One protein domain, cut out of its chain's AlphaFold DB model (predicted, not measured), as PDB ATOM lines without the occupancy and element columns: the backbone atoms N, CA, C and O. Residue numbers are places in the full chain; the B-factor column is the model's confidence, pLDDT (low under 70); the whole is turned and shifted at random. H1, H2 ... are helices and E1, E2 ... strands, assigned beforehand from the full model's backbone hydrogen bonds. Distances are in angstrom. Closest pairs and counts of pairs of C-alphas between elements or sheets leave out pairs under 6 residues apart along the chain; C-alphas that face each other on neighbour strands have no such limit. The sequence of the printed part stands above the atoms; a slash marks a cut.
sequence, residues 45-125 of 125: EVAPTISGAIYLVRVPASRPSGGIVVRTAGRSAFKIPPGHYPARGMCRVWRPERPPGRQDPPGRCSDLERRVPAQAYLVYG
ATOM      1  N   GLU A  45      13.712  59.334  29.476       92.19
ATOM      2  CA  GLU A  45      14.970  58.616  29.587       92.19
ATOM      3  C   GLU A  45      15.475  58.613  31.034       92.19
ATOM      4  O   GLU A  45      15.482  59.642  31.708       92.19
ATOM      5  N   VAL A  46      15.907  57.447  31.517       90.19
ATOM      6  CA  VAL A  46      16.468  57.268  32.858       90.19
ATOM      7  C   VAL A  46      17.792  56.513  32.794       90.19
ATOM      8  O   VAL A  46      17.954  55.552  32.036       90.19
ATOM      9  N   ALA A  47      18.732  56.921  33.643       91.25
ATOM     10  CA  ALA A  47      19.955  56.172  33.900       91.25
ATOM     11  C   ALA A  47      19.757  55.288  35.146       91.25
ATOM     12  O   ALA A  47      19.252  55.778  36.161       91.25
ATOM     13  N   PRO A  48      20.130  53.998  35.110       88.06
ATOM     14  CA  PRO A  48      20.047  53.148  36.287       88.06
ATOM     15  C   PRO A  48      21.121  53.508  37.320       88.06
ATOM     16  O   PRO A  48      22.223  53.936  36.981       88.06
ATOM     17  N   THR A  49      20.819  53.260  38.592       91.44
ATOM     18  CA  THR A  49      21.797  53.310  39.687       91.44
ATOM     19  C   THR A  49      22.393  51.924  39.913       91.44
ATOM     20  O   THR A  49      21.673  50.932  39.851       91.44
ATOM     21  N   ILE A  50      23.690  51.831  40.202       86.06
ATOM     22  CA  ILE A  50      24.346  50.555  40.520       86.06
ATOM     23  C   ILE A  50      24.331  50.351  42.039       86.06
ATOM     24  O   ILE A  50      24.783  51.219  42.783       86.06
ATOM     25  N   SER A  51      23.823  49.208  42.502       85.25
ATOM     26  CA  SER A  51      23.907  48.774  43.902       85.25
ATOM     27  C   SER A  51      24.508  47.373  43.952       85.25
ATOM     28  O   SER A  51      23.870  46.390  43.565       85.25
ATOM     29  N   GLY A  52      25.781  47.290  44.344       85.25
ATOM     30  CA  GLY A  52      26.567  46.063  44.208       85.25
ATOM     31  C   GLY A  52      26.641  45.618  42.744       85.25
ATOM     32  O   GLY A  52      27.142  46.351  41.895       85.25
ATOM     33  N   ALA A  53      26.112  44.428  42.447       84.44
ATOM     34  CA  ALA A  53      26.066  43.859  41.095       84.44
ATOM     35  C   ALA A  53      24.749  44.135  40.337       84.44
ATOM     36  O   ALA A  53      24.564  43.636  39.226       84.44
ATOM     37  N   ILE A  54      23.817  44.890  40.927       89.00
ATOM     38  CA  ILE A  54      22.461  45.073  40.396       89.00
ATOM     39  C   ILE A  54      22.304  46.472  39.799       89.00
ATOM     40  O   ILE A  54      22.661  47.473  40.425       89.00
ATOM     41  N   TYR A  55      21.690  46.547  38.615       94.88
ATOM     42  CA  TYR A  55      21.203  47.801  38.045       94.88
ATOM     43  C   TYR A  55      19.782  48.087  38.539       94.88
ATOM     44  O   TYR A  55      18.847  47.340  38.249       94.88
ATOM     45  N   LEU A  56      19.615  49.183  39.272       95.19
ATOM     46  CA  LEU A  56      18.342  49.640  39.811       95.19
ATOM     47  C   LEU A  56      17.745  50.716  38.905       95.19
ATOM     48  O   LEU A  56      18.396  51.709  38.587       95.19
ATOM     49  N   VAL A  57      16.481  50.548  38.537       97.06
ATOM     50  CA  VAL A  57      15.693  51.530  37.785       97.06
ATOM     51  C   VAL A  57      14.529  51.956  38.665       97.06
ATOM     52  O   VAL A  57      13.822  51.102  39.190       97.06
ATOM     53  N   ARG A  58      14.292  53.259  38.832       97.12
ATOM     54  CA  ARG A  58      13.094  53.759  39.522       97.12
ATOM     55  C   ARG A  58      12.136  54.364  38.511       97.12
ATOM     56  O   ARG A  58      12.525  55.230  37.731       97.12
ATOM     57  N   VAL A  59      10.889  53.917  38.542       97.00
ATOM     58  CA  VAL A  59       9.803  54.521  37.774       97.00
ATOM     59  C   VAL A  59       9.500  55.897  38.384       97.00
ATOM     60  O   VAL A  59       9.252  55.979  39.589       97.00
ATOM     61  N   PRO A  60       9.518  56.994  37.602       94.75
ATOM     62  CA  PRO A  60       9.156  58.313  38.102       94.75
ATOM     63  C   PRO A  60       7.732  58.336  38.663       94.75
ATOM     64  O   PRO A  60       6.834  57.677  38.136       94.75
ATOM     65  N   ALA A  61       7.495  59.164  39.683       92.94
ATOM     66  CA  ALA A  61       6.182  59.280  40.321       92.94
ATOM     67  C   ALA A  61       5.061  59.673  39.339       92.94
ATOM     68  O   ALA A  61       3.914  59.266  39.548       92.94
ATOM     69  N   SER A  62       5.410  60.406  38.272       92.69
ATOM     70  CA  SER A  62       4.519  60.806  37.175       92.69
ATOM     71  C   SER A  62       4.026  59.640  36.319       92.69
ATOM     72  O   SER A  62       2.989  59.780  35.682       92.69
ATOM     73  N   ARG A  63       4.738  58.500  36.312       93.88
ATOM     74  CA  ARG A  63       4.413  57.291  35.534       93.88
ATOM     75  C   ARG A  63       4.072  57.627  34.071       93.88
ATOM     76  O   ARG A  63       2.913  57.524  33.672       93.88
ATOM     77  N   PRO A  64       5.074  58.026  33.266       93.44
ATOM     78  CA  PRO A  64       4.846  58.568  31.931       93.44
ATOM     79  C   PRO A  64       4.108  57.577  31.027       93.44
ATOM     80  O   PRO A  64       4.463  56.394  30.963       93.44
ATOM     81  N   SER A  65       3.109  58.086  30.301       91.69
ATOM     82  CA  SER A  65       2.246  57.327  29.385       91.69
ATOM     83  C   SER A  65       2.951  56.881  28.098       91.69
ATOM     84  O   SER A  65       2.439  56.009  27.401       91.69
ATOM     85  N   GLY A  66       4.123  57.441  27.771       91.31
ATOM     86  CA  GLY A  66       4.945  56.994  26.642       91.31
ATOM     87  C   GLY A  66       5.849  55.813  26.951       91.31
ATOM     88  O   GLY A  66       6.172  55.046  26.044       91.31
ATOM     89  N   GLY A  67       6.199  55.601  28.217       94.38
ATOM     90  CA  GLY A  67       7.216  54.630  28.597       94.38
ATOM     91  C   GLY A  67       8.420  55.288  29.261       94.38
ATOM     92  O   GLY A  67       8.532  56.513  29.340       94.38
ATOM     93  N   ILE A  68       9.338  54.441  29.705       96.31
ATOM     94  CA  ILE A  68      10.651  54.847  30.191       96.31
ATOM     95  C   ILE A  68      11.704  54.176  29.322       96.31
ATOM     96  O   ILE A  68      11.660  52.958  29.139       96.31
ATOM     97  N   VAL A  69      12.653  54.953  28.813       96.81
ATOM     98  CA  VAL A  69      13.831  54.439  28.113       96.81
ATOM     99  C   VAL A  69      14.966  54.351  29.117       96.81
ATOM    100  O   VAL A  69      15.338  55.341  29.735       96.81
ATOM    101  N   VAL A  70      15.508  53.156  29.315       96.62
ATOM    102  CA  VAL A  70      16.639  52.929  30.212       96.62
ATOM    103  C   VAL A  70      17.904  52.872  29.374       96.62
ATOM    104  O   VAL A  70      18.035  52.003  28.507       96.62
ATOM    105  N   ARG A  71      18.848  53.775  29.650       95.44
ATOM    106  CA  ARG A  71      20.154  53.805  28.986       95.44
ATOM    107  C   ARG A  71      21.266  53.567  29.997       95.44
ATOM    108  O   ARG A  71      21.408  54.297  30.974       95.44
ATOM    109  N   THR A  72      22.083  52.559  29.724       92.50
ATOM    110  CA  THR A  72      23.215  52.160  30.566       92.50
ATOM    111  C   THR A  72      24.492  52.269  29.745       92.50
ATOM    112  O   THR A  72      24.543  51.757  28.628       92.50
ATOM    113  N   ALA A  73      25.531  52.914  30.279       89.06
ATOM    114  CA  ALA A  73      26.810  53.032  29.581       89.06
ATOM    115  C   ALA A  73      27.368  51.643  29.216       89.06
ATOM    116  O   ALA A  73      27.406  50.742  30.055       89.06
ATOM    117  N   GLY A  74      27.764  51.466  27.952       88.38
ATOM    118  CA  GLY A  74      28.295  50.197  27.441       88.38
ATOM    119  C   GLY A  74      27.258  49.088  27.209       88.38
ATOM    120  O   GLY A  74      27.650  47.946  26.988       88.38
ATOM    121  N   ARG A  75      25.949  49.381  27.257       89.19
ATOM    122  CA  ARG A  75      24.874  48.430  26.924       89.19
ATOM    123  C   ARG A  75      23.853  49.066  25.981       89.19
ATOM    124  O   ARG A  75      23.704  50.285  25.945       89.19
ATOM    125  N   SER A  76      23.106  48.232  25.265       91.12
ATOM    126  CA  SER A  76      21.968  48.689  24.466       91.12
ATOM    127  C   SER A  76      20.867  49.263  25.360       91.12
ATOM    128  O   SER A  76      20.526  48.678  26.393       91.12
ATOM    129  N   ALA A  77      20.307  50.401  24.950       94.38
ATOM    130  CA  ALA A  77      19.133  50.972  25.593       94.38
ATOM    131  C   ALA A  77      17.899  50.093  25.345       94.38
ATOM    132  O   ALA A  77      17.798  49.414  24.321       94.38
ATOM    133  N   PHE A  78      16.945  50.122  26.272       95.56
ATOM    134  CA  PHE A  78      15.672  49.420  26.125       95.56
ATOM    135  C   PHE A  78      14.523  50.244  26.697       95.56
ATOM    136  O   PHE A  78      14.721  51.125  27.533       95.56
ATOM    137  N   LYS A  79      13.303  49.930  26.264       96.25
ATOM    138  CA  LYS A  79      12.086  50.622  26.689       96.25
ATOM    139  C   LYS A  79      11.238  49.749  27.608       96.25
ATOM    140  O   LYS A  79      10.983  48.586  27.304       96.25
ATOM    141  N   ILE A  80      10.737  50.346  28.686       97.00
ATOM    142  CA  ILE A  80       9.692  49.791  29.548       97.00
ATOM    143  C   ILE A  80       8.378  50.513  29.212       97.00
ATOM    144  O   ILE A  80       8.255  51.708  29.492       97.00
ATOM    145  N   PRO A  81       7.387  49.840  28.603       96.50
ATOM    146  CA  PRO A  81       6.095  50.455  28.304       96.50
ATOM    147  C   PRO A  81       5.279  50.751  29.578       96.50
ATOM    148  O   PRO A  81       5.406  50.020  30.563       96.50
ATOM    149  N   PRO A  82       4.362  51.735  29.553       94.19
ATOM    150  CA  PRO A  82       3.604  52.187  30.729       94.19
ATOM    151  C   PRO A  82       2.804  51.086  31.434       94.19
ATOM    152  O   PRO A  82       2.795  51.008  32.658       94.19
ATOM    153  N   GLY A  83       2.184  50.178  30.673       94.19
ATOM    154  CA  GLY A  83       1.428  49.050  31.230       94.19
ATOM    155  C   GLY A  83       2.291  47.971  31.895       94.19
ATOM    156  O   GLY A  83       1.756  46.984  32.387       94.19
ATOM    157  N   HIS A  84       3.618  48.119  31.883       96.56
ATOM    158  CA  HIS A  84       4.552  47.130  32.414       96.56
ATOM    159  C   HIS A  84       5.284  47.598  33.675       96.56
ATOM    160  O   HIS A  84       6.098  46.837  34.214       96.56
ATOM    161  N   TYR A  85       4.997  48.807  34.158       96.94
ATOM    162  CA  TYR A  85       5.551  49.287  35.416       96.94
ATOM    163  C   TYR A  85       5.040  48.443  36.594       96.94
ATOM    164  O   TYR A  85       3.849  48.127  36.651       96.94
ATOM    165  N   PRO A  86       5.904  48.100  37.565       97.50
ATOM    166  CA  PRO A  86       5.434  47.608  38.852       97.50
ATOM    167  C   PRO A  86       4.502  48.627  39.535       97.50
ATOM    168  O   PRO A  86       4.565  49.838  39.297       97.50
ATOM    169  N   ALA A  87       3.630  48.150  40.422       96.75
ATOM    170  CA  ALA A  87       2.882  49.027  41.323       96.75
ATOM    171  C   ALA A  87       3.831  49.758  42.294       96.75
ATOM    172  O   ALA A  87       4.957  49.313  42.511       96.75
ATOM    173  N   ARG A  88       3.379  50.870  42.888       95.38
ATOM    174  CA  ARG A  88       4.195  51.627  43.849       95.38
ATOM    175  C   ARG A  88       4.554  50.725  45.029       95.38
ATOM    176  O   ARG A  88       3.675  50.066  45.576       95.38
ATOM    177  N   GLY A  89       5.835  50.676  45.386       94.75
ATOM    178  CA  GLY A  89       6.345  49.793  46.445       94.75
ATOM    179  C   GLY A  89       6.528  48.323  46.039       94.75
ATOM    180  O   GLY A  89       6.982  47.520  46.852       94.75
ATOM    181  N   MET A  90       6.214  47.966  44.791       97.81
ATOM    182  CA  MET A  90       6.562  46.675  44.200       97.81
ATOM    183  C   MET A  90       7.781  46.814  43.296       97.81
ATOM    184  O   MET A  90       8.094  47.891  42.780       97.81
ATOM    185  N   CYS A  91       8.436  45.685  43.062       97.81
ATOM    186  CA  CYS A  91       9.556  45.589  42.149       97.81
ATOM    187  C   CYS A  91       9.259  44.616  41.017       97.81
ATOM    188  O   CYS A  91       8.394  43.746  41.120       97.81
ATOM    189  N   ARG A  92      10.010  44.739  39.928       97.56
ATOM    190  CA  ARG A  92       9.985  43.803  38.809       97.56
ATOM    191  C   ARG A  92      11.395  43.586  38.297       97.56
ATOM    192  O   ARG A  92      12.135  44.547  38.109       97.56
ATOM    193  N   VAL A  93      11.751  42.335  38.033       97.50
ATOM    194  CA  VAL A  93      12.980  42.023  37.302       97.50
ATOM    195  C   VAL A  93      12.705  42.230  35.816       97.50
ATOM    196  O   VAL A  93      11.828  41.581  35.249       97.50
ATOM    197  N   TRP A  94      13.440  43.146  35.195       97.38
ATOM    198  CA  TRP A  94      13.357  43.424  33.771       97.38
ATOM    199  C   TRP A  94      14.557  42.852  33.036       97.38
ATOM    200  O   TRP A  94      15.709  43.115  33.386       97.38
ATOM    201  N   ARG A  95      14.271  42.085  31.992       96.56
ATOM    202  CA  ARG A  95      15.258  41.382  31.179       96.56
ATOM    203  C   ARG A  95      15.235  41.933  29.758       96.56
ATOM    204  O   ARG A  95      14.265  41.646  29.057       96.56
ATOM    205  N   PRO A  96      16.209  42.762  29.340       94.75
ATOM    206  CA  PRO A  96      16.176  43.433  28.037       94.75
ATOM    207  C   PRO A  96      16.037  42.480  26.845       94.75
ATOM    208  O   PRO A  96      15.479  42.852  25.821       94.75
ATOM    209  N   GLU A  97      16.510  41.243  26.989       93.69
ATOM    210  CA  GLU A  97      16.431  40.186  25.984       93.69
ATOM    211  C   GLU A  97      15.024  39.585  25.825       93.69
ATOM    212  O   GLU A  97      14.749  38.886  24.850       93.69
ATOM    213  N   ARG A  98      14.115  39.842  26.774       95.50
ATOM    214  CA  ARG A  98      12.723  39.389  26.712       95.50
ATOM    215  C   ARG A  98      11.795  40.512  26.241       95.50
ATOM    216  O   ARG A  98      11.877  41.638  26.737       95.50
ATOM    217  N   PRO A  99      10.824  40.213  25.361       96.19
ATOM    218  CA  PRO A  99       9.817  41.196  24.984       96.19
ATOM    219  C   PRO A  99       8.928  41.565  26.191       96.19
ATOM    220  O   PRO A  99       8.735  40.721  27.075       96.19
ATOM    221  N   PRO A 100       8.333  42.776  26.229       96.06
ATOM    222  CA  PRO A 100       7.549  43.262  27.371       96.06
ATOM    223  C   PRO A 100       6.478  42.281  27.875       96.06
ATOM    224  O   PRO A 100       6.415  41.996  29.070       96.06
ATOM    225  N   GLY A 101       5.707  41.675  26.965       95.69
ATOM    226  CA  GLY A 101       4.634  40.731  27.308       95.69
ATOM    227  C   GLY A 101       5.095  39.361  27.828       95.69
ATOM    228  O   GLY A 101       4.256  38.556  28.212       95.69
ATOM    229  N   ARG A 102       6.406  39.076  27.842       96.44
ATOM    230  CA  ARG A 102       6.991  37.832  28.387       96.44
ATOM    231  C   ARG A 102       7.853  38.069  29.629       96.44
ATOM    232  O   ARG A 102       8.612  37.188  30.032       96.44
ATOM    233  N   GLN A 103       7.797  39.266  30.204       96.19
ATOM    234  CA  GLN A 103       8.480  39.559  31.460       96.19
ATOM    235  C   GLN A 103       7.768  38.868  32.623       96.19
ATOM    236  O   GLN A 103       6.540  38.779  32.636       96.19
ATOM    237  N   ASP A 104       8.531  38.457  33.634       94.12
ATOM    238  CA  ASP A 104       7.963  37.874  34.854       94.12
ATOM    239  C   ASP A 104       7.070  38.912  35.560       94.12
ATOM    240  O   ASP A 104       7.260  40.125  35.370       94.12
ATOM    241  N   PRO A 105       6.066  38.485  36.341       95.75
ATOM    242  CA  PRO A 105       5.213  39.416  37.064       95.75
ATOM    243  C   PRO A 105       6.008  40.223  38.107       95.75
ATOM    244  O   PRO A 105       7.058  39.778  38.583       95.75
ATOM    245  N   PRO A 106       5.528  41.423  38.481       97.62
ATOM    246  CA  PRO A 106       6.074  42.148  39.619       97.62
ATOM    247  C   PRO A 106       5.834  41.389  40.936       97.62
ATOM    248  O   PRO A 106       4.923  40.572  41.048       97.62
ATOM    249  N   GLY A 107       6.637  41.697  41.951       97.44
ATOM    250  CA  GLY A 107       6.553  41.106  43.281       97.44
ATOM    251  C   GLY A 107       7.175  41.998  44.355       97.44
ATOM    252  O   GLY A 107       7.564  43.139  44.094       97.44
ATOM    253  N   ARG A 108       7.279  41.473  45.580       97.50
ATOM    254  CA  ARG A 108       7.872  42.204  46.709       97.50
ATOM    255  C   ARG A 108       9.347  42.501  46.438       97.50
ATOM    256  O   ARG A 108      10.107  41.595  46.096       97.50
ATOM    257  N   CYS A 109       9.759  43.750  46.649       96.19
ATOM    258  CA  CYS A 109      11.144  44.181  46.438       96.19
ATOM    259  C   CYS A 109      12.148  43.358  47.241       96.19
ATOM    260  O   CYS A 109      13.082  42.820  46.654       96.19
ATOM    261  N   SER A 110      11.866  43.123  48.527       94.62
ATOM    262  CA  SER A 110      12.707  42.299  49.401       94.62
ATOM    263  C   SER A 110      13.032  40.930  48.804       94.62
ATOM    264  O   SER A 110      14.135  40.424  48.977       94.62
ATOM    265  N   ASP A 111      12.086  40.317  48.093       95.06
ATOM    266  CA  ASP A 111      12.263  38.973  47.550       95.06
ATOM    267  C   ASP A 111      12.990  38.986  46.207       95.06
ATOM    268  O   ASP A 111      13.740  38.058  45.904       95.06
ATOM    269  N   LEU A 112      12.773  40.031  45.405       95.94
ATOM    270  CA  LEU A 112      13.376  40.169  44.083       95.94
ATOM    271  C   LEU A 112      14.805  40.709  44.131       95.94
ATOM    272  O   LEU A 112      15.620  40.255  43.337       95.94
ATOM    273  N   GLU A 113      15.138  41.591  45.077       93.38
ATOM    274  CA  GLU A 113      16.497  42.124  45.280       93.38
ATOM    275  C   GLU A 113      17.545  41.016  45.431       93.38
ATOM    276  O   GLU A 113      18.652  41.131  44.916       93.38
ATOM    277  N   ARG A 114      17.175  39.897  46.060       91.94
ATOM    278  CA  ARG A 114      18.064  38.743  46.269       91.94
ATOM    279  C   ARG A 114      18.165  37.800  45.065       91.94
ATOM    280  O   ARG A 114      18.926  36.839  45.115       91.94
ATOM    281  N   ARG A 115      17.364  38.008  44.016       91.69
ATOM    282  CA  ARG A 115      17.195  37.067  42.892       91.69
ATOM    283  C   ARG A 115      17.293  37.741  41.526       91.69
ATOM    284  O   ARG A 115      16.745  37.219  40.559       91.69
ATOM    285  N   VAL A 116      17.952  38.896  41.433       94.88
ATOM    286  CA  VAL A 116      18.149  39.581  40.149       94.88
ATOM    287  C   VAL A 116      19.230  38.842  39.354       94.88
ATOM    288  O   VAL A 116      20.375  38.801  39.804       94.88
ATOM    289  N   PRO A 117      18.908  38.246  38.191       93.50
ATOM    290  CA  PRO A 117      19.910  37.580  37.371       93.50
ATOM    291  C   PRO A 117      20.938  38.571  36.823       93.50
ATOM    292  O   PRO A 117      20.660  39.763  36.667       93.50
ATOM    293  N   ALA A 118      22.108  38.057  36.442       89.69
ATOM    294  CA  ALA A 118      23.075  38.845  35.692       89.69
ATOM    295  C   ALA A 118      22.424  39.427  34.427       89.69
ATOM    296  O   ALA A 118      21.596  38.787  33.785       89.69
ATOM    297  N   GLN A 119      22.817  40.653  34.075       89.25
ATOM    298  CA  GLN A 119      22.300  41.409  32.924       89.25
ATOM    299  C   GLN A 119      20.826  41.847  33.004       89.25
ATOM    300  O   GLN A 119      20.371  42.562  32.110       89.25
ATOM    301  N   ALA A 120      20.115  41.508  34.080       95.31
ATOM    302  CA  ALA A 120      18.789  42.033  34.360       95.31
ATOM    303  C   ALA A 120      18.845  43.325  35.192       95.31
ATOM    304  O   ALA A 120      19.871  43.696  35.767       95.31
ATOM    305  N   TYR A 121      17.704  44.000  35.253       97.12
ATOM    306  CA  TYR A 121      17.497  45.234  35.999       97.12
ATOM    307  C   TYR A 121      16.411  45.010  37.038       97.12
ATOM    308  O   TYR A 121      15.425  44.322  36.773       97.12
ATOM    309  N   LEU A 122      16.553  45.627  38.204       97.44
ATOM    310  CA  LEU A 122      15.484  45.682  39.188       97.44
ATOM    311  C   LEU A 122      14.749  47.015  39.059       97.44
ATOM    312  O   LEU A 122      15.299  48.074  39.355       97.44
ATOM    313  N   VAL A 123      13.506  46.952  38.600       97.94
ATOM    314  CA  VAL A 123      12.645  48.112  38.376       97.94
ATOM    315  C   VAL A 123      11.746  48.309  39.591       97.94
ATOM    316  O   VAL A 123      10.959  47.422  39.911       97.94
ATOM    317  N   TYR A 124      11.837  49.465  40.237       97.50
ATOM    318  CA  TYR A 124      11.001  49.894  41.360       97.50
ATOM    319  C   TYR A 124       9.848  50.746  40.841       97.50
ATOM    320  O   TYR A 124      10.083  51.668  40.056       97.50
ATOM    321  N   GLY A 125       8.624  50.426  41.262       96.12
ATOM    322  CA  GLY A 125       7.401  51.120  40.846       96.12
ATOM    323  C   GLY A 125       7.029  52.346  41.666       96.12
ATOM    324  O   GLY A 125       7.516  52.485  42.809       96.12
TER     325      GLY A 125
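What this domain is: This is residues 45 to 125 of the 125 residues of an uncharacterized protein of Trueperaceae bacterium (UniProt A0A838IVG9). What shape is it? It has little regular structure: a small mixed sheet, E1 E2 E6 E5, with the short helix H1 over E5, beside a hairpin, E3 and E4. What size? The 81 printed residues, 29 in named elements, mostly strand, in the order E1 to E5, H1, E6, are compact, with a radius of gyration of the C-alphas of 11.4 A and spans of 30 by 29 by 23 A.

How they stand to each other: What pairs? The hairpin of E1, residues 49 to 51, and E2, residues 54 to 58, has N 49 and O 56 2.9 A apart. E6, residues 121 to 124, is parallel to E2, with N 57 and O 122 2.9 A apart. Which helix? H1, residues 109 to 113, is over E5, residues 90 to 94, and has every O i to N i+4 pair within hydrogen-bond range.

Where its parts are: Which anchors? C-alpha 49 is at (21.797, 53.310, 39.687) and C-alpha 124 at (11.001, 49.894, 41.360). Which second sheet? E3, residues 67 to 70, and E4, residues 78 to 80, are antiparallel.

The domain as a whole: Any cut? The printed part has no cut, and the link E5 to H1 is long. Low pLDDT? No printed residue is under 70.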